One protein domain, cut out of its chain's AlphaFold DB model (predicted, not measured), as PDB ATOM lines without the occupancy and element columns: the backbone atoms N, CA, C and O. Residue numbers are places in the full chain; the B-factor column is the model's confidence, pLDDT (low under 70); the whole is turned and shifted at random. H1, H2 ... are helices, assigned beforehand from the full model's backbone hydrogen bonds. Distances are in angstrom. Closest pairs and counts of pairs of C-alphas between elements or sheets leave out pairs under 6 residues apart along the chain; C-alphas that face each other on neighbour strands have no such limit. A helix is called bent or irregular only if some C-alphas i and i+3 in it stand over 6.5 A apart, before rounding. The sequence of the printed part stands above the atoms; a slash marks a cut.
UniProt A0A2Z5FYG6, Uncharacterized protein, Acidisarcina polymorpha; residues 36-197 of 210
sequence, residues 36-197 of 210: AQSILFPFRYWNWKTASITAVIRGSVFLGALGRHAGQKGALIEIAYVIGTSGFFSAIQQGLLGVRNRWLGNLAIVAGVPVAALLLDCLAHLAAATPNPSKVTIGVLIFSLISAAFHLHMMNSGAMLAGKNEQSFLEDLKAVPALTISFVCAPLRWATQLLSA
ATOM      1  N   ALA A  36      16.302 -67.287 -10.459       80.19
ATOM      2  CA  ALA A  36      17.204 -67.342 -11.608       80.19
ATOM      3  C   ALA A  36      17.343 -65.974 -12.294       80.19
ATOM      4  O   ALA A  36      18.452 -65.549 -12.616       80.19
ATOM      5  N   GLN A  37      16.236 -65.245 -12.466       82.12
ATOM      6  CA  GLN A  37      16.263 -63.886 -13.008       82.12
ATOM      7  C   GLN A  37      17.004 -62.916 -12.087       82.12
ATOM      8  O   GLN A  37      17.774 -62.097 -12.580       82.12
ATOM      9  N   SER A  38      16.834 -63.042 -10.770       80.44
ATOM     10  CA  SER A  38      17.536 -62.212  -9.785       80.44
ATOM     11  C   SER A  38      19.046 -62.460  -9.793       80.44
ATOM     12  O   SER A  38      19.820 -61.513  -9.696       80.44
ATOM     13  N   ILE A  39      19.477 -63.713  -9.969       83.50
ATOM     14  CA  ILE A  39      20.898 -64.092 -10.041       83.50
ATOM     15  C   ILE A  39      21.530 -63.653 -11.365       83.50
ATOM     16  O   ILE A  39      22.689 -63.248 -11.388       83.50
ATOM     17  N   LEU A  40      20.792 -63.720 -12.475       87.06
ATOM     18  CA  LEU A  40      21.298 -63.331 -13.795       87.06
ATOM     19  C   LEU A  40      21.276 -61.815 -14.020       87.06
ATOM     20  O   LEU A  40      22.005 -61.313 -14.879       87.06
ATOM     21  N   PHE A  41      20.463 -61.078 -13.261       86.44
ATOM     22  CA  PHE A  41      20.304 -59.634 -13.418       86.44
ATOM     23  C   PHE A  41      21.637 -58.864 -13.353       86.44
ATOM     24  O   PHE A  41      21.883 -58.077 -14.270       86.44
ATOM     25  N   PRO A  42      22.543 -59.109 -12.384       86.81
ATOM     26  CA  PRO A  42      23.803 -58.378 -12.287       86.81
ATOM     27  C   PRO A  42      24.747 -58.606 -13.467       86.81
ATOM     28  O   PRO A  42      25.487 -57.705 -13.845       86.81
ATOM     29  N   PHE A  43      24.701 -59.795 -14.072       87.31
ATOM     30  CA  PHE A  43      25.498 -60.118 -15.255       87.31
ATOM     31  C   PHE A  43      24.898 -59.514 -16.525       87.31
ATOM     32  O   PHE A  43      25.627 -59.116 -17.430       87.31
ATOM     33  N   ARG A  44      23.563 -59.424 -16.603       87.81
ATOM     34  CA  ARG A  44      22.868 -58.861 -17.765       87.81
ATOM     35  C   ARG A  44      22.893 -57.334 -17.790       87.81
ATOM     36  O   ARG A  44      22.995 -56.762 -18.871       87.81
ATOM     37  N   TYR A  45      22.790 -56.701 -16.625       88.94
ATOM     38  CA  TYR A  45      22.753 -55.246 -16.451       88.94
ATOM     39  C   TYR A  45      23.971 -54.749 -15.675       88.94
ATOM     40  O   TYR A  45      23.867 -53.859 -14.832       88.94
ATOM     41  N   TRP A  46      25.127 -55.351 -15.953       91.50
ATOM     42  CA  TRP A  46      26.387 -54.951 -15.353       91.50
ATOM     43  C   TRP A  46      26.633 -53.455 -15.590       91.50
ATOM     44  O   TRP A  46      26.654 -52.984 -16.731       91.50
ATOM     45  N   ASN A  47      26.769 -52.688 -14.505       91.56
ATOM     46  CA  ASN A  47      26.800 -51.232 -14.580       91.56
ATOM     47  C   ASN A  47      28.213 -50.734 -14.912       91.56
ATOM     48  O   ASN A  47      29.008 -50.396 -14.031       91.56
ATOM     49  N   TRP A  48      28.522 -50.702 -16.206       93.12
ATOM     50  CA  TRP A  48      29.833 -50.304 -16.721       93.12
ATOM     51  C   TRP A  48      30.193 -48.845 -16.393       93.12
ATOM     52  O   TRP A  48      31.374 -48.528 -16.236       93.12
ATOM     53  N   LYS A  49      29.196 -47.957 -16.262       92.44
ATOM     54  CA  LYS A  49      29.413 -46.533 -15.971       92.44
ATOM     55  C   LYS A  49      29.972 -46.355 -14.568       92.44
ATOM     56  O   LYS A  49      31.034 -45.752 -14.405       92.44
ATOM     57  N   THR A  50      29.290 -46.917 -13.567       90.38
ATOM     58  CA  THR A  50      29.771 -46.873 -12.182       90.38
ATOM     59  C   THR A  50      31.111 -47.582 -12.074       90.38
ATOM     60  O   THR A  50      32.037 -47.025 -11.490       90.38
ATOM     61  N   ALA A  51      31.259 -48.744 -12.723       91.81
ATOM     62  CA  ALA A  51      32.514 -49.485 -12.708       91.81
ATOM     63  C   ALA A  51      33.702 -48.654 -13.201       91.81
ATOM     64  O   ALA A  51      34.754 -48.626 -12.564       91.81
ATOM     65  N   SER A  52      33.514 -47.917 -14.296       90.88
ATOM     66  CA  SER A  52      34.550 -47.062 -14.878       90.88
ATOM     67  C   SER A  52      34.917 -45.903 -13.950       90.88
ATOM     68  O   SER A  52      36.097 -45.683 -13.685       90.88
ATOM     69  N   ILE A  53      33.925 -45.186 -13.408       90.38
ATOM     70  CA  ILE A  53      34.175 -44.060 -12.494       90.38
ATOM     71  C   ILE A  53      34.880 -44.544 -11.225       90.38
ATOM     72  O   ILE A  53      35.890 -43.967 -10.818       90.38
ATOM     73  N   THR A  54      34.394 -45.624 -10.610       89.12
ATOM     74  CA  THR A  54      35.007 -46.184  -9.401       89.12
ATOM     75  C   THR A  54      36.429 -46.661  -9.669       89.12
ATOM     76  O   THR A  54      37.311 -46.387  -8.858       89.12
ATOM     77  N   ALA A  55      36.679 -47.317 -10.803       88.06
ATOM     78  CA  ALA A  55      38.011 -47.768 -11.182       88.06
ATOM     79  C   ALA A  55      38.986 -46.611 -11.408       88.06
ATOM     80  O   ALA A  55      40.125 -46.689 -10.960       88.06
ATOM     81  N   VAL A  56      38.545 -45.517 -12.036       89.50
ATOM     82  CA  VAL A  56      39.368 -44.310 -12.212       89.50
ATOM     83  C   VAL A  56      39.700 -43.683 -10.859       89.50
ATOM     84  O   VAL A  56      40.867 -43.413 -10.578       89.50
ATOM     85  N   ILE A  57      38.699 -43.498  -9.994       86.62
ATOM     86  CA  ILE A  57      38.899 -42.897  -8.671       86.62
ATOM     87  C   ILE A  57      39.816 -43.779  -7.820       86.62
ATOM     88  O   ILE A  57      40.860 -43.311  -7.368       86.62
ATOM     89  N   ARG A  58      39.489 -45.063  -7.633       83.00
ATOM     90  CA  ARG A  58      40.322 -45.978  -6.836       83.00
ATOM     91  C   ARG A  58      41.699 -46.192  -7.446       83.00
ATOM     92  O   ARG A  58      42.679 -46.180  -6.711       83.00
ATOM     93  N   GLY A  59      41.788 -46.327  -8.767       83.81
ATOM     94  CA  GLY A  59      43.055 -46.435  -9.482       83.81
ATOM     95  C   GLY A  59      43.949 -45.225  -9.225       83.81
ATOM     96  O   GLY A  59      45.123 -45.394  -8.909       83.81
ATOM     97  N   SER A  60      43.394 -44.008  -9.262       85.62
ATOM     98  CA  SER A  60      44.142 -42.784  -8.943       85.62
ATOM     99  C   SER A  60      44.628 -42.745  -7.489       85.62
ATOM    100  O   SER A  60      45.784 -42.405  -7.246       85.62
ATOM    101  N   VAL A  61      43.795 -43.170  -6.530       84.56
ATOM    102  CA  VAL A  61      44.170 -43.270  -5.110       84.56
ATOM    103  C   VAL A  61      45.270 -44.309  -4.908       84.56
ATOM    104  O   VAL A  61      46.238 -44.032  -4.210       84.56
ATOM    105  N   PHE A  62      45.165 -45.475  -5.545       80.00
ATOM    106  CA  PHE A  62      46.165 -46.538  -5.458       80.00
ATOM    107  C   PHE A  62      47.510 -46.101  -6.052       80.00
ATOM    108  O   PHE A  62      48.552 -46.270  -5.420       80.00
ATOM    109  N   LEU A  63      47.488 -45.473  -7.232       81.25
ATOM    110  CA  LEU A  63      48.680 -44.897  -7.863       81.25
ATOM    111  C   LEU A  63      49.303 -43.791  -7.001       81.25
ATOM    112  O   LEU A  63      50.525 -43.717  -6.894       81.25
ATOM    113  N   GLY A  64      48.480 -42.959  -6.357       83.88
ATOM    114  CA  GLY A  64      48.942 -41.930  -5.427       83.88
ATOM    115  C   GLY A  64      49.545 -42.508  -4.143       83.88
ATOM    116  O   GLY A  64      50.593 -42.047  -3.701       83.88
ATOM    117  N   ALA A  65      48.915 -43.534  -3.568       81.81
ATOM    118  CA  ALA A  65      49.319 -44.139  -2.302       81.81
ATOM    119  C   ALA A  65      50.594 -44.988  -2.421       81.81
ATOM    120  O   ALA A  65      51.442 -44.935  -1.535       81.81
ATOM    121  N   LEU A  66      50.749 -45.759  -3.503       75.56
ATOM    122  CA  LEU A  66      51.930 -46.609  -3.704       75.56
ATOM    123  C   LEU A  66      53.030 -45.970  -4.562       75.56
ATOM    124  O   LEU A  66      54.150 -46.490  -4.608       75.56
ATOM    125  N   GLY A  67      52.745 -44.856  -5.240       70.00
ATOM    126  CA  GLY A  67      53.710 -44.164  -6.091       70.00
ATOM    127  C   GLY A  67      54.390 -45.105  -7.096       70.00
ATOM    128  O   GLY A  67      53.768 -45.993  -7.676       70.00
ATOM    129  N   ARG A  68      55.707 -44.944  -7.288       64.62
ATOM    130  CA  ARG A  68      56.521 -45.789  -8.189       64.62
ATOM    131  C   ARG A  68      56.793 -47.208  -7.661       64.62
ATOM    132  O   ARG A  68      57.376 -48.007  -8.389       64.62
ATOM    133  N   HIS A  69      56.420 -47.519  -6.418       64.75
ATOM    134  CA  HIS A  69      56.743 -48.795  -5.769       64.75
ATOM    135  C   HIS A  69      55.675 -49.877  -5.961       64.75
ATOM    136  O   HIS A  69      55.987 -51.060  -5.823       64.75
ATOM    137  N   ALA A  70      54.450 -49.515  -6.353       60.09
ATOM    138  CA  ALA A  70      53.494 -50.490  -6.868       60.09
ATOM    139  C   ALA A  70      53.960 -50.971  -8.244       60.09
ATOM    140  O   ALA A  70      53.888 -50.242  -9.233       60.09
ATOM    141  N   GLY A  71      54.408 -52.222  -8.334       71.94
ATOM    142  CA  GLY A  71      54.606 -52.862  -9.630       71.94
ATOM    143  C   GLY A  71      53.322 -52.785 -10.467       71.94
ATOM    144  O   GLY A  71      52.226 -53.008  -9.951       71.94
ATOM    145  N   GLN A  72      53.457 -52.511 -11.770       75.81
ATOM    146  CA  GLN A  72      52.340 -52.347 -12.721       75.81
ATOM    147  C   GLN A  72      51.297 -53.479 -12.646       75.81
ATOM    148  O   GLN A  72      50.106 -53.254 -12.849       75.81
ATOM    149  N   LYS A  73      51.739 -54.695 -12.298       80.38
ATOM    150  CA  LYS A  73      50.883 -55.876 -12.128       80.38
ATOM    151  C   LYS A  73      49.883 -55.735 -10.973       80.38
ATOM    152  O   LYS A  73      48.739 -56.140 -11.129       80.38
ATOM    153  N   GLY A  74      50.287 -55.144  -9.846       77.69
ATOM    154  CA  GLY A  74      49.409 -54.953  -8.686       77.69
ATOM    155  C   GLY A  74      48.292 -53.951  -8.969       77.69
ATOM    156  O   GLY A  74      47.134 -54.227  -8.683       77.69
ATOM    157  N   ALA A  75      48.627 -52.839  -9.632       78.94
ATOM    158  CA  ALA A  75      47.640 -51.843 -10.048       78.94
ATOM    159  C   ALA A  75      46.620 -52.417 -11.047       78.94
ATOM    160  O   ALA A  75      45.434 -52.120 -10.948       78.94
ATOM    161  N   LEU A  76      47.059 -53.266 -11.983       84.88
ATOM    162  CA  LEU A  76      46.158 -53.901 -12.946       84.88
ATOM    163  C   LEU A  76      45.178 -54.870 -12.268       84.88
ATOM    164  O   LEU A  76      43.996 -54.862 -12.604       84.88
ATOM    165  N   ILE A  77      45.659 -55.681 -11.320       85.50
ATOM    166  CA  ILE A  77      44.811 -56.604 -10.552       85.50
ATOM    167  C   ILE A  77      43.788 -55.818  -9.728       85.50
ATOM    168  O   ILE A  77      42.606 -56.146  -9.779       85.50
ATOM    169  N   GLU A  78      44.215 -54.753  -9.044       83.00
ATOM    170  CA  GLU A  78      43.318 -53.888  -8.268       83.00
ATOM    171  C   GLU A  78      42.255 -53.240  -9.163       83.00
ATOM    172  O   GLU A  78      41.069 -53.296  -8.858       83.00
ATOM    173  N   ILE A  79      42.644 -52.684 -10.315       86.88
ATOM    174  CA  ILE A  79      41.698 -52.085 -11.265       86.88
ATOM    175  C   ILE A  79      40.706 -53.134 -11.780       86.88
ATOM    176  O   ILE A  79      39.506 -52.872 -11.796       86.88
ATOM    177  N   ALA A  80      41.171 -54.323 -12.171       89.12
ATOM    178  CA  ALA A  80      40.300 -55.393 -12.659       89.12
ATOM    179  C   ALA A  80      39.317 -55.864 -11.576       89.12
ATOM    180  O   ALA A  80      38.120 -56.009 -11.841       89.12
ATOM    181  N   TYR A  81      39.809 -56.041 -10.348       86.38
ATOM    182  CA  TYR A  81      39.000 -56.375  -9.181       86.38
ATOM    183  C   TYR A  81      37.942 -55.300  -8.907       86.38
ATOM    184  O   TYR A  81      36.756 -55.614  -8.772       86.38
ATOM    185  N   VAL A  82      38.338 -54.026  -8.899       87.50
ATOM    186  CA  VAL A  82      37.439 -52.892  -8.664       87.50
ATOM    187  C   VAL A  82      36.388 -52.789  -9.762       87.50
ATOM    188  O   VAL A  82      35.212 -52.661  -9.437       87.50
ATOM    189  N   ILE A  83      36.760 -52.883 -11.042       90.62
ATOM    190  CA  ILE A  83      35.816 -52.843 -12.172       90.62
ATOM    191  C   ILE A  83      34.770 -53.956 -12.033       90.62
ATOM    192  O   ILE A  83      33.568 -53.691 -12.110       90.62
ATOM    193  N   GLY A  84      35.216 -55.192 -11.793       90.06
ATOM    194  CA  GLY A  84      34.326 -56.344 -11.671       90.06
ATOM    195  C   GLY A  84      33.350 -56.196 -10.506       90.06
ATOM    196  O   GLY A  84      32.133 -56.265 -10.696       90.06
ATOM    197  N   THR A  85      33.877 -55.934  -9.309       87.50
ATOM    198  CA  THR A  85      33.076 -55.843  -8.080       87.50
ATOM    199  C   THR A  85      32.129 -54.648  -8.085       87.50
ATOM    200  O   THR A  85      30.942 -54.812  -7.806       87.50
ATOM    201  N   SER A  86      32.602 -53.455  -8.449       89.56
ATOM    202  CA  SER A  86      31.778 -52.241  -8.421       89.56
ATOM    203  C   SER A  86      30.622 -52.296  -9.419       89.56
ATOM    204  O   SER A  86      29.494 -51.967  -9.050       89.56
ATOM    205  N   GLY A  87      30.847 -52.778 -10.644       91.75
ATOM    206  CA  GLY A  87      29.765 -52.933 -11.617       91.75
ATOM    207  C   GLY A  87      28.762 -54.020 -11.219       91.75
ATOM    208  O   GLY A  87      27.559 -53.839 -11.414       91.75
ATOM    209  N   PHE A  88      29.227 -55.119 -10.610       91.75
ATOM    210  CA  PHE A  88      28.366 -56.196 -10.107       91.75
ATOM    211  C   PHE A  88      27.475 -55.717  -8.954       91.75
ATOM    212  O   PHE A  88      26.252 -55.853  -9.015       91.75
ATOM    213  N   PHE A  89      28.063 -55.088  -7.934       90.12
ATOM    214  CA  PHE A  89      27.310 -54.559  -6.798       90.12
ATOM    215  C   PHE A  89      26.348 -53.447  -7.212       90.12
ATOM    216  O   PHE A  89      25.211 -53.427  -6.751       90.12
ATOM    217  N   SER A  90      26.750 -52.576  -8.136       91.06
ATOM    218  CA  SER A  90      25.871 -51.537  -8.686       91.06
ATOM    219  C   SER A  90      24.653 -52.124  -9.398       91.06
ATOM    220  O   SER A  90      23.547 -51.605  -9.265       91.06
ATOM    221  N   ALA A  91      24.823 -53.231 -10.120       91.75
ATOM    222  CA  ALA A  91      23.712 -53.905 -10.775       91.75
ATOM    223  C   ALA A  91      22.766 -54.582  -9.763       91.75
ATOM    224  O   ALA A  91      21.548 -54.503  -9.922       91.75
ATOM    225  N   ILE A  92      23.295 -55.166  -8.677       90.94
ATOM    226  CA  ILE A  92      22.472 -55.644  -7.550       90.94
ATOM    227  C   ILE A  92      21.662 -54.490  -6.954       90.94
ATOM    228  O   ILE A  92      20.452 -54.620  -6.767       90.94
ATOM    229  N   GLN A  93      22.305 -53.350  -6.691       92.00
ATOM    230  CA  GLN A  93      21.630 -52.181  -6.127       92.00
ATOM    231  C   GLN A  93      20.516 -51.683  -7.044       92.00
ATOM    232  O   GLN A  93      19.406 -51.451  -6.573       92.00
ATOM    233  N   GLN A  94      20.771 -51.616  -8.352       92.19
ATOM    234  CA  GLN A  94      19.764 -51.243  -9.339       92.19
ATOM    235  C   GLN A  94      18.572 -52.214  -9.350       92.19
ATOM    236  O   GLN A  94      17.427 -51.773  -9.423       92.19
ATOM    237  N   GLY A  95      18.812 -53.525  -9.237       90.00
ATOM    238  CA  GLY A  95      17.743 -54.522  -9.136       90.00
ATOM    239  C   GLY A  95      16.892 -54.350  -7.871       90.00
ATOM    240  O   GLY A  95      15.668 -54.477  -7.916       90.00
ATOM    241  N   LEU A  96      17.525 -53.979  -6.755       90.12
ATOM    242  CA  LEU A  96      16.855 -53.758  -5.472       90.12
ATOM    243  C   LEU A  96      15.978 -52.491  -5.437       90.12
ATOM    244  O   LEU A  96      15.075 -52.413  -4.603       90.12
ATOM    245  N   LEU A  97      16.158 -51.540  -6.362       88.69
ATOM    246  CA  LEU A  97      15.269 -50.372  -6.499       88.69
ATOM    247  C   LEU A  97      13.833 -50.764  -6.876       88.69
ATOM    248  O   LEU A  97      12.893 -50.036  -6.560       88.69
ATOM    249  N   GLY A  98      13.659 -51.907  -7.550       85.38
ATOM    250  CA  GLY A  98      12.355 -52.418  -7.977       85.38
ATOM    251  C   GLY A  98      11.565 -53.146  -6.885       85.38
ATOM    252  O   GLY A  98      10.452 -53.607  -7.138       85.38
ATOM    253  N   VAL A  99      12.114 -53.289  -5.673       89.38
ATOM    254  CA  VAL A  99      11.454 -54.012  -4.577       89.38
ATOM    255  C   VAL A  99      10.229 -53.236  -4.086       89.38
ATOM    256  O   VAL A  99      10.316 -52.057  -3.745       89.38
ATOM    257  N   ARG A 100       9.077 -53.922  -3.980       88.25
ATOM    258  CA  ARG A 100       7.783 -53.329  -3.573       88.25
ATOM    259  C   ARG A 100       7.876 -52.509  -2.281       88.25
ATOM    260  O   ARG A 100       7.248 -51.462  -2.168       88.25
ATOM    261  N   ASN A 101       8.648 -52.991  -1.305       89.50
ATOM    262  CA  ASN A 101       8.932 -52.248  -0.082       89.50
ATOM    263  C   ASN A 101      10.248 -51.472  -0.230       89.50
ATOM    264  O   ASN A 101      11.332 -52.029  -0.043       89.50
ATOM    265  N   ARG A 102      10.130 -50.170  -0.516       89.56
ATOM    266  CA  ARG A 102      11.277 -49.273  -0.730       89.56
ATOM    267  C   ARG A 102      12.212 -49.212   0.476       89.56
ATOM    268  O   ARG A 102      13.417 -49.103   0.300       89.56
ATOM    269  N   TRP A 103      11.681 -49.313   1.695       90.62
ATOM    270  CA  TRP A 103      12.494 -49.238   2.910       90.62
ATOM    271  C   TRP A 103      13.398 -50.464   3.054       90.62
ATOM    272  O   TRP A 103      14.585 -50.336   3.340       90.62
ATOM    273  N   LEU A 104      12.851 -51.649   2.766       91.19
ATOM    274  CA  LEU A 104      13.601 -52.903   2.795       91.19
ATOM    275  C   LEU A 104      14.661 -52.951   1.685       91.19
ATOM    276  O   LEU A 104      15.792 -53.357   1.943       91.19
ATOM    277  N   GLY A 105      14.317 -52.485   0.478       90.81
ATOM    278  CA  GLY A 105      15.265 -52.350  -0.633       90.81
ATOM    279  C   GLY A 105      16.411 -51.395  -0.296       90.81
ATOM    280  O   GLY A 105      17.576 -51.759  -0.432       90.81
ATOM    281  N   ASN A 106      16.098 -50.214   0.242       92.00
ATOM    282  CA  ASN A 106      17.102 -49.238   0.670       92.00
ATOM    283  C   ASN A 106      18.012 -49.794   1.772       92.00
ATOM    284  O   ASN A 106      19.226 -49.624   1.694       92.00
ATOM    285  N   LEU A 107      17.456 -50.487   2.771       91.81
ATOM    286  CA  LEU A 107      18.246 -51.107   3.836       91.81
ATOM    287  C   LEU A 107      19.172 -52.198   3.284       91.81
ATOM    288  O   LEU A 107      20.353 -52.238   3.630       91.81
ATOM    289  N   ALA A 108      18.668 -53.048   2.387       91.62
ATOM    290  CA  ALA A 108      19.470 -54.073   1.724       91.62
ATOM    291  C   ALA A 108      20.610 -53.463   0.889       91.62
ATOM    292  O   ALA A 108      21.722 -53.983   0.889       91.62
ATOM    293  N   ILE A 109      20.365 -52.329   0.230       91.69
ATOM    294  CA  ILE A 109      21.372 -51.599  -0.547       91.69
ATOM    295  C   ILE A 109      22.428 -50.955   0.359       91.69
ATOM    296  O   ILE A 109      23.621 -51.118   0.109       91.69
ATOM    297  N   VAL A 110      22.008 -50.222   1.392       91.31
ATOM    298  CA  VAL A 110      22.911 -49.421   2.235       91.31
ATOM    299  C   VAL A 110      23.696 -50.289   3.208       91.31
ATOM    300  O   VAL A 110      24.863 -50.005   3.434       91.31
ATOM    301  N   ALA A 111      23.100 -51.342   3.770       91.06
ATOM    302  CA  ALA A 111      23.781 -52.224   4.718       91.06
ATOM    303  C   ALA A 111      24.281 -53.514   4.056       91.06
ATOM    304  O   ALA A 111      25.433 -53.902   4.243       91.06
ATOM    305  N   GLY A 112      23.437 -54.168   3.257       90.25
ATOM    306  CA  GLY A 112      23.751 -55.478   2.681       90.25
ATOM    307  C   GLY A 112      24.935 -55.441   1.717       90.25
ATOM    308  O   GLY A 112      25.809 -56.300   1.800       90.25
ATOM    309  N   VAL A 113      25.012 -54.427   0.848       88.56
ATOM    310  CA  VAL A 113      26.112 -54.318  -0.125       88.56
ATOM    311  C   VAL A 113      27.461 -54.043   0.549       88.56
ATOM    312  O   VAL A 113      28.392 -54.798   0.276       88.56
ATOM    313  N   PRO A 114      27.608 -53.060   1.462       88.69
ATOM    314  CA  PRO A 114      28.867 -52.864   2.185       88.69
ATOM    315  C   PRO A 114      29.298 -54.069   3.017       88.69
ATOM    316  O   PRO A 114      30.482 -54.394   3.032       88.69
ATOM    317  N   VAL A 115      28.360 -54.765   3.668       89.62
ATOM    318  CA  VAL A 115      28.672 -55.995   4.414       89.62
ATOM    319  C   VAL A 115      29.185 -57.083   3.470       89.62
ATOM    320  O   VAL A 115      30.221 -57.680   3.744       89.62
ATOM    321  N   ALA A 116      28.518 -57.308   2.336       89.19
ATOM    322  CA  ALA A 116      28.971 -58.276   1.338       89.19
ATOM    323  C   ALA A 116      30.349 -57.911   0.757       89.19
ATOM    324  O   ALA A 116      31.197 -58.786   0.592       89.19
ATOM    325  N   ALA A 117      30.593 -56.626   0.494       85.69
ATOM    326  CA  ALA A 117      31.877 -56.138   0.004       85.69
ATOM    327  C   ALA A 117      33.001 -56.357   1.030       85.69
ATOM    328  O   ALA A 117      34.048 -56.883   0.672       85.69
ATOM    329  N   LEU A 118      32.771 -56.036   2.307       86.50
ATOM    330  CA  LEU A 118      33.739 -56.273   3.386       86.50
ATOM    331  C   LEU A 118      34.015 -57.761   3.615       86.50
ATOM    332  O   LEU A 118      35.144 -58.136   3.920       86.50
ATOM    333  N   LEU A 119      33.001 -58.617   3.461       87.88
ATOM    334  CA  LEU A 119      33.183 -60.065   3.530       87.88
ATOM    335  C   LEU A 119      34.080 -60.567   2.394       87.88
ATOM    336  O   LEU A 119      34.999 -61.338   2.657       87.88
ATOM    337  N   LEU A 120      33.860 -60.110   1.156       85.44
ATOM    338  CA  LEU A 120      34.729 -60.454   0.024       85.44
ATOM    339  C   LEU A 120      36.158 -59.948   0.220       85.44
ATOM    340  O   LEU A 120      37.099 -60.688  -0.047       85.44
ATOM    341  N   ASP A 121      36.315 -58.728   0.728       82.62
ATOM    342  CA  ASP A 121      37.622 -58.134   1.013       82.62
ATOM    343  C   ASP A 121      38.378 -58.946   2.078       82.62
ATOM    344  O   ASP A 121      39.543 -59.302   1.908       82.62
ATOM    345  N   CYS A 122      37.679 -59.357   3.141       83.19
ATOM    346  CA  CYS A 122      38.220 -60.246   4.166       83.19
ATOM    347  C   CYS A 122      38.639 -61.606   3.585       83.19
ATOM    348  O   CYS A 122      39.736 -62.087   3.872       83.19
ATOM    349  N   LEU A 123      37.806 -62.213   2.733       86.31
ATOM    350  CA  LEU A 123      38.129 -63.475   2.062       86.31
ATOM    351  C   LEU A 123      39.342 -63.340   1.132       86.31
ATOM    352  O   LEU A 123      40.190 -64.231   1.113       86.31
ATOM    353  N   ALA A 124      39.460 -62.229   0.406       82.12
ATOM    354  CA  ALA A 124      40.612 -61.943  -0.443       82.12
ATOM    355  C   ALA A 124      41.899 -61.805   0.386       82.12
ATOM    356  O   ALA A 124      42.916 -62.412   0.049       82.12
ATOM    357  N   HIS A 125      41.846 -61.091   1.514       81.25
ATOM    358  CA  HIS A 125      42.974 -60.970   2.440       81.25
ATOM    359  C   HIS A 125      43.376 -62.302   3.083       81.25
ATOM    360  O   HIS A 125      44.572 -62.571   3.227       81.25
ATOM    361  N   LEU A 126      42.401 -63.148   3.435       83.25
ATOM    362  CA  LEU A 126      42.648 -64.501   3.942       83.25
ATOM    363  C   LEU A 126      43.330 -65.373   2.883       83.25
ATOM    364  O   LEU A 126      44.316 -66.040   3.189       83.25
ATOM    365  N   ALA A 127      42.857 -65.326   1.636       85.88
ATOM    366  CA  ALA A 127      43.460 -66.058   0.524       85.88
ATOM    367  C   ALA A 127      44.881 -65.564   0.194       85.88
ATOM    368  O   ALA A 127      45.733 -66.359  -0.199       85.88
ATOM    369  N   ALA A 128      45.151 -64.271   0.384       82.88
ATOM    370  CA  ALA A 128      46.462 -63.661   0.170       82.88
ATOM    371  C   ALA A 128      47.430 -63.813   1.363       82.88
ATOM    372  O   ALA A 128      48.576 -63.375   1.263       82.88
ATOM    373  N   ALA A 129      46.992 -64.405   2.484       83.81
ATOM    374  CA  ALA A 129      47.762 -64.551   3.726       83.81
ATOM    375  C   ALA A 129      48.360 -63.228   4.262       83.81
ATOM    376  O   ALA A 129      49.420 -63.211   4.889       83.81
ATOM    377  N   THR A 130      47.685 -62.100   4.023       76.44
ATOM    378  CA  THR A 130      48.150 -60.776   4.463       76.44
ATOM    379  C   THR A 130      47.618 -60.421   5.858       76.44
ATOM    380  O   THR A 130      46.451 -60.705   6.139       76.44
ATOM    381  N   PRO A 131      48.407 -59.758   6.730       69.12
ATOM    382  CA  PRO A 131      47.940 -59.313   8.043       69.12
ATOM    383  C   PRO A 131      46.772 -58.331   7.912       69.12
ATOM    384  O   PRO A 131      46.878 -57.323   7.213       69.12
ATOM    385  N   ASN A 132      45.664 -58.613   8.596       59.09
ATOM    386  CA  ASN A 132      44.435 -57.836   8.471       59.09
ATOM    387  C   ASN A 132      44.505 -56.562   9.349       59.09
ATOM    388  O   ASN A 132      44.674 -56.680  10.570       59.09
ATOM    389  N   PRO A 133      44.379 -55.340   8.800       61.41
ATOM    390  CA  PRO A 133      44.459 -54.105   9.579       61.41
ATOM    391  C   PRO A 133      43.128 -53.810  10.295       61.41
ATOM    392  O   PRO A 133      42.351 -52.951   9.883       61.41
ATOM    393  N   SER A 134      42.874 -54.488  11.416       65.75
ATOM    394  CA  SER A 134      41.617 -54.397  12.190       65.75
ATOM    395  C   SER A 134      41.211 -52.979  12.625       65.75
ATOM    396  O   SER A 134      40.026 -52.693  12.789       65.75
ATOM    397  N   LYS A 135      42.168 -52.053  12.784       67.19
ATOM    398  CA  LYS A 135      41.892 -50.648  13.148       67.19
ATOM    399  C   LYS A 135      41.384 -49.794  11.980       67.19
ATOM    400  O   LYS A 135      40.754 -48.768  12.210       67.19
ATOM    401  N   VAL A 136      41.627 -50.212  10.740       75.38
ATOM    402  CA  VAL A 136      41.188 -49.497   9.528       75.38
ATOM    403  C   VAL A 136      39.756 -49.898   9.139       75.38
ATOM    404  O   VAL A 136      39.046 -49.137   8.482       75.38
ATOM    405  N   THR A 137      39.278 -51.045   9.633       78.12
ATOM    406  CA  THR A 137      37.993 -51.651   9.260       78.12
ATOM    407  C   THR A 137      36.780 -50.763   9.550       78.12
ATOM    408  O   THR A 137      35.883 -50.682   8.715       78.12
ATOM    409  N   ILE A 138      36.747 -50.050  10.684       83.31
ATOM    410  CA  ILE A 138      35.607 -49.174  11.024       83.31
ATOM    411  C   ILE A 138      35.516 -47.998  10.045       83.31
ATOM    412  O   ILE A 138      34.432 -47.691   9.554       83.31
ATOM    413  N   GLY A 139      36.650 -47.367   9.725       84.31
ATOM    414  CA  GLY A 139      36.691 -46.263   8.765       84.31
ATOM    415  C   GLY A 139      36.239 -46.704   7.374       84.31
ATOM    416  O   GLY A 139      35.417 -46.032   6.753       84.31
ATOM    417  N   VAL A 140      36.701 -47.874   6.921       82.88
ATOM    418  CA  VAL A 140      36.293 -48.464   5.636       82.88
ATOM    419  C   VAL A 140      34.806 -48.812   5.629       82.88
ATOM    420  O   VAL A 140      34.132 -48.543   4.636       82.88
ATOM    421  N   LEU A 141      34.267 -49.352   6.726       86.44
ATOM    422  CA  LEU A 141      32.839 -49.640   6.853       86.44
ATOM    423  C   LEU A 141      32.004 -48.359   6.764       86.44
ATOM    424  O   LEU A 141      31.105 -48.289   5.932       86.44
ATOM    425  N   ILE A 142      32.318 -47.337   7.565       89.44
ATOM    426  CA  ILE A 142      31.592 -46.057   7.552       89.44
ATOM    427  C   ILE A 142      31.653 -45.425   6.159       89.44
ATOM    428  O   ILE A 142      30.623 -45.029   5.613       89.44
ATOM    429  N   PHE A 143      32.840 -45.383   5.553       86.94
ATOM    430  CA  PHE A 143      33.015 -44.873   4.197       86.94
ATOM    431  C   PHE A 143      32.178 -45.661   3.177       86.94
ATOM    432  O   PHE A 143      31.519 -45.063   2.329       86.94
ATOM    433  N   SER A 144      32.142 -46.990   3.291       87.62
ATOM    434  CA  SER A 144      31.359 -47.856   2.403       87.62
ATOM    435  C   SER A 144      29.851 -47.654   2.574       87.62
ATOM    436  O   SER A 144      29.134 -47.627   1.578       87.62
ATOM    437  N   LEU A 145      29.365 -47.450   3.804       91.00
ATOM    438  CA  LEU A 145      27.962 -47.126   4.081       91.00
ATOM    439  C   LEU A 145      27.567 -45.779   3.457       91.00
ATOM    440  O   LEU A 145      26.548 -45.694   2.773       91.00
ATOM    441  N   ILE A 146      28.389 -44.739   3.644       92.44
ATOM    442  CA  ILE A 146      28.155 -43.411   3.051       92.44
ATOM    443  C   ILE A 146      28.181 -43.502   1.523       92.44
ATOM    444  O   ILE A 146      27.300 -42.959   0.858       92.44
ATOM    445  N   SER A 147      29.156 -44.221   0.964       89.81
ATOM    446  CA  SER A 147      29.280 -44.430  -0.478       89.81
ATOM    447  C   SER A 147      28.067 -45.169  -1.052       89.81
ATOM    448  O   SER A 147      27.503 -44.722  -2.050       89.81
ATOM    449  N   ALA A 148      27.599 -46.235  -0.395       90.19
ATOM    450  CA  ALA A 148      26.403 -46.966  -0.805       90.19
ATOM    451  C   ALA A 148      25.135 -46.100  -0.715       90.19
ATOM    452  O   ALA A 148      24.311 -46.127  -1.630       90.19
ATOM    453  N   ALA A 149      24.992 -45.293   0.339       93.00
ATOM    454  CA  ALA A 149      23.882 -44.353   0.484       93.00
ATOM    455  C   ALA A 149      23.896 -43.264  -0.602       93.00
ATOM    456  O   ALA A 149      22.846 -42.943  -1.162       93.00
ATOM    457  N   PHE A 150      25.070 -42.728  -0.941       93.69
ATOM    458  CA  PHE A 150      25.220 -41.763  -2.029       93.69
ATOM    459  C   PHE A 150      24.872 -42.385  -3.385       93.69
ATOM    460  O   PHE A 150      24.110 -41.805  -4.156       93.69
ATOM    461  N   HIS A 151      25.353 -43.597  -3.654       92.00
ATOM    462  CA  HIS A 151      25.052 -44.291  -4.902       92.00
ATOM    463  C   HIS A 151      23.552 -44.599  -5.039       92.00
ATOM    464  O   HIS A 151      22.954 -44.350  -6.086       92.00
ATOM    465  N   LEU A 152      22.906 -45.018  -3.946       92.94
ATOM    466  CA  LEU A 152      21.453 -45.158  -3.874       92.94
ATOM    467  C   LEU A 152      20.725 -43.829  -4.138       92.94
ATOM    468  O   LEU A 152      19.695 -43.818  -4.811       92.94
ATOM    469  N   HIS A 153      21.235 -42.703  -3.628       94.12
ATOM    470  CA  HIS A 153      20.670 -41.378  -3.900       94.12
ATOM    471  C   HIS A 153      20.756 -41.008  -5.387       94.12
ATOM    472  O   HIS A 153      19.775 -40.528  -5.960       94.12
ATOM    473  N   MET A 154      21.896 -41.284  -6.027       93.56
ATOM    474  CA  MET A 154      22.075 -41.066  -7.465       93.56
ATOM    475  C   MET A 154      21.101 -41.911  -8.287       93.56
ATOM    476  O   MET A 154      20.385 -41.375  -9.132       93.56
ATOM    477  N   MET A 155      21.000 -43.203  -7.973       93.31
ATOM    478  CA  MET A 155      20.088 -44.126  -8.648       93.31
ATOM    479  C   MET A 155      18.615 -43.743  -8.472       93.31
ATOM    480  O   MET A 155      17.845 -43.787  -9.430       93.31
ATOM    481  N   ASN A 156      18.215 -43.318  -7.269       92.31
ATOM    482  CA  ASN A 156      16.862 -42.812  -7.011       92.31
ATOM    483  C   ASN A 156      16.543 -41.535  -7.799       92.31
ATOM    484  O   ASN A 156      15.374 -41.255  -8.053       92.31
ATOM    485  N   SER A 157      17.570 -40.780  -8.188       93.38
ATOM    486  CA  SER A 157      17.446 -39.583  -9.024       93.38
ATOM    487  C   SER A 157      17.500 -39.902 -10.524       93.38
ATOM    488  O   SER A 157      17.477 -38.990 -11.345       93.38
ATOM    489  N   GLY A 158      17.573 -41.187 -10.892       93.38
ATOM    490  CA  GLY A 158      17.633 -41.644 -12.281       93.38
ATOM    491  C   GLY A 158      19.013 -41.536 -12.931       93.38
ATOM    492  O   GLY A 158      19.123 -41.793 -14.127       93.38
ATOM    493  N   ALA A 159      20.050 -41.173 -12.171       93.56
ATOM    494  CA  ALA A 159      21.414 -41.077 -12.670       93.56
ATOM    495  C   ALA A 159      22.160 -42.408 -12.516       93.56
ATOM    496  O   ALA A 159      21.918 -43.177 -11.582       93.56
ATOM    497  N   MET A 160      23.107 -42.658 -13.421       91.06
ATOM    498  CA  MET A 160      23.985 -43.836 -13.427       91.06
ATOM    499  C   MET A 160      23.246 -45.177 -13.477       91.06
ATOM    500  O   MET A 160      23.736 -46.191 -12.983       91.06
ATOM    501  N   LEU A 161      22.076 -45.201 -14.113       93.19
ATOM    502  CA  LEU A 161      21.374 -46.437 -14.436       93.19
ATOM    503  C   LEU A 161      21.956 -47.059 -15.713       93.19
ATOM    504  O   LEU A 161      22.349 -46.346 -16.645       93.19
ATOM    505  N   ALA A 162      21.982 -48.392 -15.757       91.44
ATOM    506  CA  ALA A 162      22.330 -49.172 -16.943       91.44
ATOM    507  C   ALA A 162      21.081 -49.846 -17.542       91.44
ATOM    508  O   ALA A 162      20.234 -50.367 -16.810       91.44
ATOM    509  N   GLY A 163      20.963 -49.881 -18.871       89.38
ATOM    510  CA  GLY A 163      19.870 -50.568 -19.571       89.38
ATOM    511  C   GLY A 163      18.762 -49.633 -20.065       89.38
ATOM    512  O   GLY A 163      19.027 -48.532 -20.516       89.38
ATOM    513  N   LYS A 164      17.495 -50.073 -20.026       83.81
ATOM    514  CA  LYS A 164      16.390 -49.409 -20.761       83.81
ATOM    515  C   LYS A 164      16.097 -47.952 -20.363       83.81
ATOM    516  O   LYS A 164      15.522 -47.235 -21.169       83.81
ATOM    517  N   ASN A 165      16.477 -47.542 -19.153       85.81
ATOM    518  CA  ASN A 165      16.267 -46.186 -18.630       85.81
ATOM    519  C   ASN A 165      17.598 -45.432 -18.461       85.81
ATOM    520  O   ASN A 165      17.729 -44.604 -17.561       85.81
ATOM    521  N   GLU A 166      18.619 -45.777 -19.245       90.00
ATOM    522  CA  GLU A 166      19.923 -45.132 -19.144       90.00
ATOM    523  C   GLU A 166      19.928 -43.746 -19.797       90.00
ATOM    524  O   GLU A 166      19.430 -43.559 -20.905       90.00
ATOM    525  N   GLN A 167      20.520 -42.772 -19.107       92.06
ATOM    526  CA  GLN A 167      20.902 -41.491 -19.702       92.06
ATOM    527  C   GLN A 167      22.269 -41.624 -20.377       92.06
ATOM    528  O   GLN A 167      22.973 -42.625 -20.188       92.06
ATOM    529  N   SER A 168      22.696 -40.634 -21.160       94.12
ATOM    530  CA  SER A 168      24.073 -40.652 -21.658       94.12
ATOM    531  C   SER A 168      25.062 -40.510 -20.492       94.12
ATOM    532  O   SER A 168      24.791 -39.842 -19.495       94.12
ATOM    533  N   PHE A 169      26.246 -41.119 -20.608       92.94
ATOM    534  CA  PHE A 169      27.274 -41.038 -19.560       92.94
ATOM    535  C   PHE A 169      27.655 -39.588 -19.214       92.94
ATOM    536  O   PHE A 169      27.934 -39.266 -18.062       92.94
ATOM    537  N   LEU A 170      27.646 -38.701 -20.212       95.12
ATOM    538  CA  LEU A 170      27.979 -37.295 -20.016       95.12
ATOM    539  C   LEU A 170      26.873 -36.533 -19.271       95.12
ATOM    540  O   LEU A 170      27.185 -35.649 -18.478       95.12
ATOM    541  N   GLU A 171      25.600 -36.852 -19.511       95.38
ATOM    542  CA  GLU A 171      24.477 -36.283 -18.752       95.38
ATOM    543  C   GLU A 171      24.512 -36.740 -17.297       95.38
ATOM    544  O   GLU A 171      24.440 -35.897 -16.403       95.38
ATOM    545  N   ASP A 172      24.740 -38.038 -17.069       95.00
ATOM    546  CA  ASP A 172      24.945 -38.586 -15.728       95.00
ATOM    547  C   ASP A 172      26.069 -37.826 -15.006       95.00
ATOM    548  O   ASP A 172      25.882 -37.354 -13.884       95.00
ATOM    549  N   LEU A 173      27.215 -37.628 -15.670       93.69
ATOM    550  CA  LEU A 173      28.368 -36.928 -15.100       93.69
ATOM    551  C   LEU A 173      28.081 -35.448 -14.804       93.69
ATOM    552  O   LEU A 173      28.522 -34.933 -13.777       93.69
ATOM    553  N   LYS A 174      27.317 -34.764 -15.664       96.06
ATOM    554  CA  LYS A 174      26.875 -33.377 -15.433       96.06
ATOM    555  C   LYS A 174      25.916 -33.260 -14.249       96.06
ATOM    556  O   LYS A 174      25.897 -32.214 -13.604       96.06
ATOM    557  N   ALA A 175      25.145 -34.303 -13.950       95.62
ATOM    558  CA  ALA A 175      24.246 -34.332 -12.801       95.62
ATOM    559  C   ALA A 175      24.985 -34.579 -11.472       95.62
ATOM    560  O   ALA A 175      24.509 -34.125 -10.430       95.62
ATOM    561  N   VAL A 176      26.153 -35.243 -11.491       94.75
ATOM    562  CA  VAL A 176      26.905 -35.613 -10.273       94.75
ATOM    563  C   VAL A 176      27.118 -34.432  -9.316       94.75
ATOM    564  O   VAL A 176      26.756 -34.589  -8.153       94.75
ATOM    565  N   PRO A 177      27.607 -33.242  -9.731       95.88
ATOM    566  CA  PRO A 177      27.829 -32.134  -8.798       95.88
ATOM    567  C   PRO A 177      26.552 -31.693  -8.069       95.88
ATOM    568  O   PRO A 177      26.565 -31.494  -6.854       95.88
ATOM    569  N   ALA A 178      25.432 -31.594  -8.790       97.19
ATOM    570  CA  ALA A 178      24.145 -31.222  -8.209       97.19
ATOM    571  C   ALA A 178      23.625 -32.301  -7.244       97.19
ATOM    572  O   ALA A 178      23.137 -31.981  -6.158       97.19
ATOM    573  N   LEU A 179      23.783 -33.580  -7.600       96.19
ATOM    574  CA  LEU A 179      23.411 -34.716  -6.754       96.19
ATOM    575  C   LEU A 179      24.280 -34.805  -5.496       96.19
ATOM    576  O   LEU A 179      23.764 -35.094  -4.419       96.19
ATOM    577  N   THR A 180      25.576 -34.508  -5.595       95.94
ATOM    578  CA  THR A 180      26.480 -34.431  -4.441       95.94
ATOM    579  C   THR A 180      26.041 -33.334  -3.478       95.94
ATOM    580  O   THR A 180      25.911 -33.598  -2.284       95.94
ATOM    581  N   ILE A 181      25.738 -32.130  -3.977       96.94
ATOM    582  CA  ILE A 181      25.233 -31.028  -3.141       96.94
ATOM    583  C   ILE A 181      23.910 -31.428  -2.477       96.94
ATOM    584  O   ILE A 181      23.753 -31.275  -1.267       96.94
ATOM    585  N   SER A 182      22.976 -31.994  -3.246       96.62
ATOM    586  CA  SER A 182      21.692 -32.482  -2.732       96.62
ATOM    587  C   SER A 182      21.872 -33.516  -1.616       96.62
ATOM    588  O   SER A 182      21.245 -33.393  -0.564       96.62
ATOM    589  N   PHE A 183      22.769 -34.489  -1.803       95.88
ATOM    590  CA  PHE A 183      23.067 -35.523  -0.815       95.88
ATOM    591  C   PHE A 183      23.662 -34.945   0.474       95.88
ATOM    592  O   PHE A 183      23.210 -35.294   1.562       95.88
ATOM    593  N   VAL A 184      24.626 -34.027   0.367       95.62
ATOM    594  CA  VAL A 184      25.253 -33.377   1.532       95.62
ATOM    595  C   VAL A 184      24.249 -32.497   2.287       95.62
ATOM    596  O   VAL A 184      24.255 -32.465   3.516       95.62
ATOM    597  N   CYS A 185      23.342 -31.822   1.579       96.12
ATOM    598  CA  CYS A 185      22.294 -31.008   2.194       96.12
ATOM    599  C   CYS A 185      21.108 -31.824   2.740       96.12
ATOM    600  O   CYS A 185      20.346 -31.304   3.557       96.12
ATOM    601  N   ALA A 186      20.918 -33.076   2.316       93.31
ATOM    602  CA  ALA A 186      19.805 -33.924   2.742       93.31
ATOM    603  C   ALA A 186      19.701 -34.117   4.272       93.31
ATOM    604  O   ALA A 186      18.616 -33.865   4.806       93.31
ATOM    605  N   PRO A 187      20.769 -34.495   5.011       90.12
ATOM    606  CA  PRO A 187      20.689 -34.631   6.467       90.12
ATOM    607  C   PRO A 187      20.379 -33.302   7.159       90.12
ATOM    608  O   PRO A 187      19.640 -33.290   8.140       90.12
ATOM    609  N   LEU A 188      20.873 -32.177   6.628       92.69
ATOM    610  CA  LEU A 188      20.578 -30.852   7.173       92.69
ATOM    611  C   LEU A 188      19.088 -30.514   7.025       92.69
ATOM    612  O   LEU A 188      18.458 -30.086   7.988       92.69
ATOM    613  N   ARG A 189      18.498 -30.776   5.851       91.94
ATOM    614  CA  ARG A 189      17.052 -30.595   5.627       91.94
ATOM    615  C   ARG A 189      16.231 -31.468   6.571       91.94
ATOM    616  O   ARG A 189      15.296 -30.972   7.194       91.94
ATOM    617  N   TRP A 190      16.607 -32.736   6.725       91.50
ATOM    618  CA  TRP A 190      15.938 -33.648   7.650       91.50
ATOM    619  C   TRP A 190      16.034 -33.172   9.107       91.50
ATOM    620  O   TRP A 190      15.028 -33.150   9.813       91.50
ATOM    621  N   ALA A 191      17.203 -32.690   9.536       90.88
ATOM    622  CA  ALA A 191      17.389 -32.114  10.864       90.88
ATOM    623  C   ALA A 191      16.499 -30.880  11.089       90.88
ATOM    624  O   ALA A 191      15.854 -30.774  12.129       90.88
ATOM    625  N   THR A 192      16.393 -29.975  10.106       93.00
ATOM    626  CA  THR A 192      15.495 -28.810  10.222       93.00
ATOM    627  C   THR A 192      14.020 -29.206  10.314       93.00
ATOM    628  O   THR A 192      13.279 -28.607  11.091       93.00
ATOM    629  N   GLN A 193      13.603 -30.251   9.591       91.88
ATOM    630  CA  GLN A 193      12.240 -30.780   9.669       91.88
ATOM    631  C   GLN A 193      11.950 -31.378  11.046       91.88
ATOM    632  O   GLN A 193      10.912 -31.072  11.628       91.88
ATOM    633  N   LEU A 194      12.880 -32.164  11.601       89.81
ATOM    634  CA  LEU A 194      12.746 -32.702  12.954       89.81
ATOM    635  C   LEU A 194      12.628 -31.598  14.001       89.81
ATOM    636  O   LEU A 194      11.742 -31.668  14.842       89.81
ATOM    637  N   LEU A 195      13.466 -30.562  13.916       89.62
ATOM    638  CA  LEU A 195      13.414 -29.423  14.835       89.62
ATOM    639  C   LEU A 195      12.088 -28.659  14.735       89.62
ATOM    640  O   LEU A 195      11.562 -28.228  15.755       89.62
ATOM    641  N   SER A 196      11.521 -28.528  13.533       89.94
ATOM    642  CA  SER A 196      10.203 -27.903  13.347       89.94
ATOM    643  C   SER A 196       9.031 -28.780  13.798       89.94
ATOM    644  O   SER A 196       7.966 -28.255  14.107       89.94
ATOM    645  N   ALA A 197       9.224 -30.101  13.833       85.50
ATOM    646  CA  ALA A 197       8.223 -31.071  14.265       85.50
ATOM    647  C   ALA A 197       8.207 -31.277  15.785       85.50
ATOM    648  O   ALA A 197       7.270 -31.895  16.287       85.50
TER     649      ALA A 197
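What this domain is: This is residues 36 to 197 of the 210 residues of an uncharacterized protein of Acidisarcina polymorpha (UniProt A0A2Z5FYG6). Four helices, H2 to H5, run back and forth, each folding back on the one before, and make an open arch in which H2 and H5 stay apart. Bent H6 crosses the last part of H5 with its first arm, H6a, and its last residues, 185 to 197, stick out as a free arm; the short H1 packs on the last part of H3. The printed part has 162 residues with six named helices, in the order H1, H2, H3, H4, H5, H6, and no named strand; its class is all helix. The whole is compact, with a radius of gyration of the C-alphas of 17.2 A, and spans 53 by 38 by 32 A.

How they stand to each other: The longest helix by residues is H6, residues 169 to 197, assigned as one helix by its hydrogen bonds but bent: C-alphas 184 and 187 are 6.8 A apart. Its arms H6a, residues 169 to 184, and H6b, residues 187 to 197, stand at a steep tilt of 42 degrees. H6b touches no helix. H6a touches H5, residues 137 to 156, at a steep tilt of 62 degrees, opposite ways, with residues 176 to 183 alone; the closest C-alphas are those of Met 154 and Leu 179, 6.5 A apart. H5 forms a helical hairpin with H4, residues 102 to 127: they touch, closest at the C-alphas of Val 110 and Ala 148, 5.2 A apart, at a steep tilt of 41 degrees. H4 touches the hub, H3, residues 72 to 96, with residues 105 to 113 alone, in a helical hairpin at a shallow tilt of 25 degrees; the closest C-alphas are those of Leu 96 and Gly 105, 5.3 A apart. H3 and H5 are close but not clearly touching, with the closest C-alphas, of Gln 94 and Met 155, 7.2 A apart. H3 also forms a helical hairpin with H2, residues 48 to 69, at a shallow tilt of 29 degrees; the closest C-alphas, of Ala 51 and Gly 87, are 4.5 A apart. H1, residues 36 to 44, touches residues 88 to 95 of H3 at a steep tilt of 46 degrees, opposite ways; the closest C-alphas are those of Pro 42 and Ala 91, 4.7 A apart. Among the pairs that are apart are H2 and H4, and H2 and H5. In H3, H5 and H6b every O i to N i+4 pair is within hydrogen-bond range; in H1 3 of 5 are, in H2 16 of 18, in H4 20 of 22 and in H6a 10 of 12.

Where its parts are: H1 begins at C-alpha 36, at (17.204, -67.342, -11.608), and is only just irregular, with C-alphas 39 and 42 6.8 A apart. H2 is 29.1 A long and irregular, with C-alphas 65 and 68 9.4 A apart, and has a kink of 53 degrees near residue 63. H3 is 36.2 A long and begins at C-alpha 72, at (52.340, -52.347, -12.721). H4 is 36.3 A long, and H5 28.1 A. H6a is 22.5 A long and irregular, with C-alphas 174 and 177 6.8 A apart, and has a kink of 38 degrees near residue 178. H6b ends at C-alpha 197, at (8.223, -31.071, 14.265).

The domain as a whole: The two C-alphas farthest apart, those of Gly 71 and Ala 197, are 56.5 A apart. The printed part has no cut. The link from H5 to H6, residues 157 to 168, is long; the link from H4 to H5 is short, and the other three are tight. Residues 98 to 103 and 123 to 129 also stand free. The mean pLDDT of the printed part is 87.4; residues 68 to 70 and 131 to 135 are under 70.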